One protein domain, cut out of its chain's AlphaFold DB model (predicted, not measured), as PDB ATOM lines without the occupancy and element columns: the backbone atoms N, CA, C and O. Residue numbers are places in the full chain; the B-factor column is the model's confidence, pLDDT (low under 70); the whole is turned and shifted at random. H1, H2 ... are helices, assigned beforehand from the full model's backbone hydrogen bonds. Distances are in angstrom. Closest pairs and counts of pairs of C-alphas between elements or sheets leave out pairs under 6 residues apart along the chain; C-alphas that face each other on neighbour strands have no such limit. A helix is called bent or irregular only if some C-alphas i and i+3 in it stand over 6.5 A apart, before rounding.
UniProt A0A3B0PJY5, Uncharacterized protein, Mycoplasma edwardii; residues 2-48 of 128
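What this domain is: This is residues 2 to 48 of the 128 residues of an uncharacterized protein of Mycoplasma edwardii (UniProt A0A3B0PJY5). A short, irregular helix, H1, leads into a much longer kinked helix, H2, which folds back the opposite way in a lopsided helical hairpin. H1 packs on residues 21 to 29 of H2 alone, and residues 31 to 48, of which 31 to 47 belong to H2, stick out free as a long arm. The printed part has 47 residues with two named helices, H1 then H2, and no named strand; the class is all helix. The whole is extended, with a radius of gyration of the C-alphas of 15.0 A and spans of 48 by 18 by 11 A, the arm making much of the length.

How they stand to each other: H1, residues 3 to 13, and H2, residues 18 to 47, form a helical hairpin. They touch, H2 with residues 21 to 29 alone, and their closest C-alphas, those of Val 3 and Tyr 26, are 7.1 A apart. Their lines stand at a shallow tilt of 23 degrees and run opposite ways, the line of H1 being a rough one. H2 has a kink of 62 degrees near residue 29. Of the O i to N i+4 pairs, 5 of 7 in H1 and 20 of 26 in H2 are within hydrogen-bond range.

Where its parts are: H1 begins with C-alpha 3 at (50.173, -15.619, 17.409) and measures 15.7 A to C-alpha 13. It is irregular: C-alphas 6 and 9 are 8.2 A apart. H2 begins with C-alpha 18 at (44.330, -17.766, 29.553) and ends with C-alpha 47 at (42.381, 16.328, 11.516), 38.6 A away. H2 is neither bent nor irregular, but only just: C-alphas 29 and 32 are 6.3 A apart.

The domain as a whole: The two C-alphas farthest apart, those of Ile 13 and Met 48, are 47.7 A apart. The link from H1 to H2, four residues, is tight. The printed part has no cut. Its mean pLDDT is 83.3, and no printed residue is under 70.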
ATOM      1  N   SER A   2      49.462 -16.285  12.557       78.62
ATOM      2  CA  SER A   2      48.759 -15.970  13.816       78.62
ATOM      3  C   SER A   2      49.641 -16.231  15.049       78.62
ATOM      4  O   SER A   2      50.485 -17.130  15.028       78.62
ATOM      5  N   VAL A   3      49.431 -15.472  16.135       79.25
ATOM      6  CA  VAL A   3      50.173 -15.619  17.409       79.25
ATOM      7  C   VAL A   3      50.085 -17.057  17.938       79.25
ATOM      8  O   VAL A   3      51.089 -17.616  18.373       79.25
ATOM      9  N   ASN A   4      48.925 -17.708  17.799       81.62
ATOM     10  CA  ASN A   4      48.747 -19.109  18.194       81.62
ATOM     11  C   ASN A   4      49.641 -20.061  17.407       81.62
ATOM     12  O   ASN A   4      50.236 -20.953  18.000       81.62
ATOM     13  N   ASN A   5      49.781 -19.861  16.096       83.56
ATOM     14  CA  ASN A   5      50.626 -20.728  15.276       83.56
ATOM     15  C   ASN A   5      52.111 -20.488  15.554       83.56
ATOM     16  O   ASN A   5      52.897 -21.429  15.548       83.56
ATOM     17  N   LYS A   6      52.485 -19.238  15.846       84.31
ATOM     18  CA  LYS A   6      53.865 -18.847  16.151       84.31
ATOM     19  C   LYS A   6      54.352 -19.387  17.502       84.31
ATOM     20  O   LYS A   6      55.508 -19.778  17.609       84.31
ATOM     21  N   TYR A   7      53.481 -19.443  18.512       84.88
ATOM     22  CA  TYR A   7      53.849 -19.808  19.889       84.88
ATOM     23  C   TYR A   7      53.266 -21.143  20.376       84.88
ATOM     24  O   TYR A   7      53.382 -21.465  21.556       84.88
ATOM     25  N   LYS A   8      52.688 -21.955  19.478       85.31
ATOM     26  CA  LYS A   8      51.997 -23.215  19.807       85.31
ATOM     27  C   LYS A   8      52.817 -24.154  20.698       85.31
ATOM     28  O   LYS A   8      52.308 -24.617  21.711       85.31
ATOM     29  N   LYS A   9      54.086 -24.400  20.343       83.56
ATOM     30  CA  LYS A   9      54.983 -25.285  21.111       83.56
ATOM     31  C   LYS A   9      55.231 -24.763  22.528       83.56
ATOM     32  O   LYS A   9      55.125 -25.521  23.478       83.56
ATOM     33  N   ILE A  10      55.503 -23.467  22.667       83.56
ATOM     34  CA  ILE A  10      55.792 -22.838  23.964       83.56
ATOM     35  C   ILE A  10      54.539 -22.844  24.848       83.56
ATOM     36  O   ILE A  10      54.611 -23.205  26.014       83.56
ATOM     37  N   MET A  11      53.366 -22.550  24.276       85.44
ATOM     38  CA  MET A  11      52.092 -22.610  25.002       85.44
ATOM     39  C   MET A  11      51.764 -24.013  25.535       85.44
ATOM     40  O   MET A  11      51.111 -24.116  26.569       85.44
ATOM     41  N   GLN A  12      52.167 -25.068  24.817       84.00
ATOM     42  CA  GLN A  12      51.949 -26.460  25.220       84.00
ATOM     43  C   GLN A  12      52.939 -26.919  26.295       84.00
ATOM     44  O   GLN A  12      52.543 -27.657  27.189       84.00
ATOM     45  N   ILE A  13      54.197 -26.475  26.222       87.31
ATOM     46  CA  ILE A  13      55.244 -26.833  27.190       87.31
ATOM     47  C   ILE A  13      55.007 -26.136  28.537       87.31
ATOM     48  O   ILE A  13      55.058 -26.788  29.572       87.31
ATOM     49  N   ASP A  14      54.678 -24.841  28.521       83.12
ATOM     50  CA  ASP A  14      54.521 -24.035  29.744       83.12
ATOM     51  C   ASP A  14      53.109 -24.106  30.360       83.12
ATOM     52  O   ASP A  14      52.828 -23.413  31.335       83.12
ATOM     53  N   ASN A  15      52.197 -24.898  29.777       85.62
ATOM     54  CA  ASN A  15      50.790 -25.042  30.185       85.62
ATOM     55  C   ASN A  15      50.113 -23.705  30.571       85.62
ATOM     56  O   ASN A  15      49.457 -23.579  31.605       85.62
ATOM     57  N   LEU A  16      50.322 -22.677  29.738       83.25
ATOM     58  CA  LEU A  16      49.949 -21.300  30.063       83.25
ATOM     59  C   LEU A  16      48.434 -21.150  30.217       83.25
ATOM     60  O   LEU A  16      47.661 -21.509  29.315       83.25
ATOM     61  N   ASN A  17      48.016 -20.513  31.311       86.56
ATOM     62  CA  ASN A  17      46.619 -20.187  31.532       86.56
ATOM     63  C   ASN A  17      46.181 -19.013  30.627       86.56
ATOM     64  O   ASN A  17      47.003 -18.318  30.022       86.56
ATOM     65  N   ILE A  18      44.873 -18.778  30.488       85.44
ATOM     66  CA  ILE A  18      44.330 -17.766  29.553       85.44
ATOM     67  C   ILE A  18      44.876 -16.360  29.864       85.44
ATOM     68  O   ILE A  18      45.246 -15.618  28.950       85.44
ATOM     69  N   ALA A  19      44.988 -16.017  31.149       84.69
ATOM     70  CA  ALA A  19      45.540 -14.741  31.597       84.69
ATOM     71  C   ALA A  19      47.023 -14.572  31.210       84.69
ATOM     72  O   ALA A  19      47.428 -13.503  30.743       84.69
ATOM     73  N   ASP A  20      47.819 -15.637  31.324       84.00
ATOM     74  CA  ASP A  20      49.240 -15.623  30.965       84.00
ATOM     75  C   ASP A  20      49.425 -15.473  29.459       84.00
ATOM     76  O   ASP A  20      50.261 -14.690  29.006       84.00
ATOM     77  N   LYS A  21      48.579 -16.138  28.661       86.56
ATOM     78  CA  LYS A  21      48.559 -15.960  27.204       86.56
ATOM     79  C   LYS A  21      48.263 -14.510  26.828       86.56
ATOM     80  O   LYS A  21      48.978 -13.934  26.004       86.56
ATOM     81  N   LEU A  22      47.252 -13.898  27.450       85.81
ATOM     82  CA  LEU A  22      46.902 -12.490  27.231       85.81
ATOM     83  C   LEU A  22      48.063 -11.551  27.554       85.81
ATOM     84  O   LEU A  22      48.417 -10.715  26.726       85.81
ATOM     85  N   LYS A  23      48.696 -11.706  28.716       84.75
ATOM     86  CA  LYS A  23      49.730 -10.776  29.184       84.75
ATOM     87  C   LYS A  23      51.102 -10.996  28.541       84.75
ATOM     88  O   LYS A  23      51.793 -10.028  28.232       84.75
ATOM     89  N   LEU A  24      51.531 -12.244  28.363       83.56
ATOM     90  CA  LEU A  24      52.903 -12.566  27.951       83.56
ATOM     91  C   LEU A  24      53.064 -12.649  26.433       83.56
ATOM     92  O   LEU A  24      54.113 -12.276  25.906       83.56
ATOM     93  N   LEU A  25      52.028 -13.119  25.733       86.69
ATOM     94  CA  LEU A  25      52.081 -13.387  24.297       86.69
ATOM     95  C   LEU A  25      51.321 -12.317  23.519       86.69
ATOM     96  O   LEU A  25      51.930 -11.565  22.755       86.69
ATOM     97  N   TYR A  26      50.012 -12.197  23.754       85.81
ATOM     98  CA  TYR A  26      49.184 -11.266  22.991       85.81
ATOM     99  C   TYR A  26      49.538  -9.814  23.283       85.81
ATOM    100  O   TYR A  26      49.786  -9.073  22.345       85.81
ATOM    101  N   PHE A  27      49.647  -9.395  24.545       84.88
ATOM    102  CA  PHE A  27      49.977  -8.006  24.872       84.88
ATOM    103  C   PHE A  27      51.357  -7.596  24.335       84.88
ATOM    104  O   PHE A  27      51.525  -6.474  23.863       84.88
ATOM    105  N   LYS A  28      52.342  -8.503  24.333       83.62
ATOM    106  CA  LYS A  28      53.689  -8.226  23.807       83.62
ATOM    107  C   LYS A  28      53.694  -8.011  22.290       83.62
ATOM    108  O   LYS A  28      54.357  -7.089  21.816       83.62
ATOM    109  N   GLU A  29      52.961  -8.833  21.543       84.00
ATOM    110  CA  GLU A  29      52.782  -8.678  20.091       84.00
ATOM    111  C   GLU A  29      51.899  -7.458  19.771       84.00
ATOM    112  O   GLU A  29      52.262  -6.603  18.963       84.00
ATOM    113  N   PHE A  30      50.775  -7.318  20.474       84.69
ATOM    114  CA  PHE A  30      49.764  -6.296  20.221       84.69
ATOM    115  C   PHE A  30      50.218  -4.894  20.620       84.69
ATOM    116  O   PHE A  30      49.803  -3.933  19.988       84.69
ATOM    117  N   LYS A  31      51.121  -4.740  21.598       81.56
ATOM    118  CA  LYS A  31      51.630  -3.425  22.032       81.56
ATOM    119  C   LYS A  31      52.189  -2.592  20.874       81.56
ATOM    120  O   LYS A  31      52.020  -1.375  20.873       81.56
ATOM    121  N   LYS A  32      52.825  -3.232  19.884       74.62
ATOM    122  CA  LYS A  32      53.342  -2.541  18.690       74.62
ATOM    123  C   LYS A  32      52.213  -1.966  17.830       74.62
ATOM    124  O   LYS A  32      52.314  -0.838  17.363       74.62
ATOM    125  N   HIS A  33      51.133  -2.720  17.665       83.75
ATOM    126  CA  HIS A  33      49.970  -2.316  16.873       83.75
ATOM    127  C   HIS A  33      49.043  -1.363  17.630       83.75
ATOM    128  O   HIS A  33      48.470  -0.462  17.029       83.75
ATOM    129  N   LEU A  34      48.943  -1.507  18.950       81.12
ATOM    130  CA  LEU A  34      48.122  -0.659  19.807       81.12
ATOM    131  C   LEU A  34      48.599   0.794  19.768       81.12
ATOM    132  O   LEU A  34      47.775   1.696  19.678       81.12
ATOM    133  N   PHE A  35      49.915   1.027  19.758       80.56
ATOM    134  CA  PHE A  35      50.452   2.380  19.604       80.56
ATOM    135  C   PHE A  35      50.064   3.002  18.258       80.56
ATOM    136  O   PHE A  35      49.633   4.150  18.221       80.56
ATOM    137  N   LEU A  36      50.153   2.235  17.167       82.62
ATOM    138  CA  LEU A  36      49.729   2.690  15.841       82.62
ATOM    139  C   LEU A  36      48.228   3.013  15.807       82.62
ATOM    140  O   LEU A  36      47.835   4.043  15.265       82.62
ATOM    141  N   LEU A  37      47.395   2.166  16.415       84.38
ATOM    142  CA  LEU A  37      45.950   2.378  16.525       84.38
ATOM    143  C   LEU A  37      45.627   3.659  17.298       84.38
ATOM    144  O   LEU A  37      44.847   4.480  16.832       84.38
ATOM    145  N   VAL A  38      46.252   3.861  18.456       82.69
ATOM    146  CA  VAL A  38      46.048   5.073  19.262       82.69
ATOM    147  C   VAL A  38      46.513   6.313  18.498       82.69
ATOM    148  O   VAL A  38      45.777   7.290  18.418       82.69
ATOM    149  N   TYR A  39      47.694   6.261  17.883       80.75
ATOM    150  CA  TYR A  39      48.248   7.365  17.102       80.75
ATOM    151  C   TYR A  39      47.349   7.763  15.925       80.75
ATOM    152  O   TYR A  39      47.034   8.938  15.752       80.75
ATOM    153  N   THR A  40      46.889   6.786  15.143       83.31
ATOM    154  CA  THR A  40      46.001   7.028  13.996       83.31
ATOM    155  C   THR A  40      44.649   7.586  14.426       83.31
ATOM    156  O   THR A  40      44.183   8.550  13.829       83.31
ATOM    157  N   ASN A  41      44.049   7.056  15.497       83.81
ATOM    158  CA  ASN A  41      42.785   7.577  16.027       83.81
ATOM    159  C   ASN A  41      42.916   9.009  16.552       83.81
ATOM    160  O   ASN A  41      42.036   9.828  16.318       83.81
ATOM    161  N   ILE A  42      44.026   9.327  17.221       82.56
ATOM    162  CA  ILE A  42      44.320  10.691  17.664       82.56
ATOM    163  C   ILE A  42      44.395  11.630  16.458       82.56
ATOM    164  O   ILE A  42      43.727  12.662  16.444       82.56
ATOM    165  N   ILE A  43      45.151  11.258  15.421       81.62
ATOM    166  CA  ILE A  43      45.258  12.064  14.200       81.62
ATOM    167  C   ILE A  43      43.892  12.265  13.555       81.62
ATOM    168  O   ILE A  43      43.547  13.400  13.238       81.62
ATOM    169  N   PHE A  44      43.108  11.198  13.387       81.06
ATOM    170  CA  PHE A  44      41.764  11.315  12.833       81.06
ATOM    171  C   PHE A  44      40.894  12.233  13.687       81.06
ATOM    172  O   PHE A  44      40.282  13.139  13.148       81.06
ATOM    173  N   SER A  45      40.901  12.109  15.012       79.31
ATOM    174  CA  SER A  45      40.086  12.980  15.862       79.31
ATOM    175  C   SER A  45      40.434  14.470  15.724       79.31
ATOM    176  O   SER A  45      39.542  15.306  15.836       79.31
ATOM    177  N   PHE A  46      41.705  14.818  15.489       78.12
ATOM    178  CA  PHE A  46      42.136  16.216  15.360       78.12
ATOM    179  C   PHE A  46      42.045  16.766  13.931       78.12
ATOM    180  O   PHE A  46      41.778  17.958  13.756       78.12
ATOM    181  N   LEU A  47      42.277  15.923  12.921       83.06
ATOM    182  CA  LEU A  47      42.381  16.328  11.516       83.06
ATOM    183  C   LEU A  47      41.193  15.900  10.648       83.06
ATOM    184  O   LEU A  47      41.129  16.289   9.480       83.06
ATOM    185  N   MET A  48      40.246  15.126  11.173       85.69
ATOM    186  CA  MET A  48      39.040  14.771  10.433       85.69
ATOM    187  C   MET A  48      38.224  16.023  10.142       85.69
ATOM    188  O   MET A  48      38.046  16.888  11.000       85.69
TER     189      MET A  48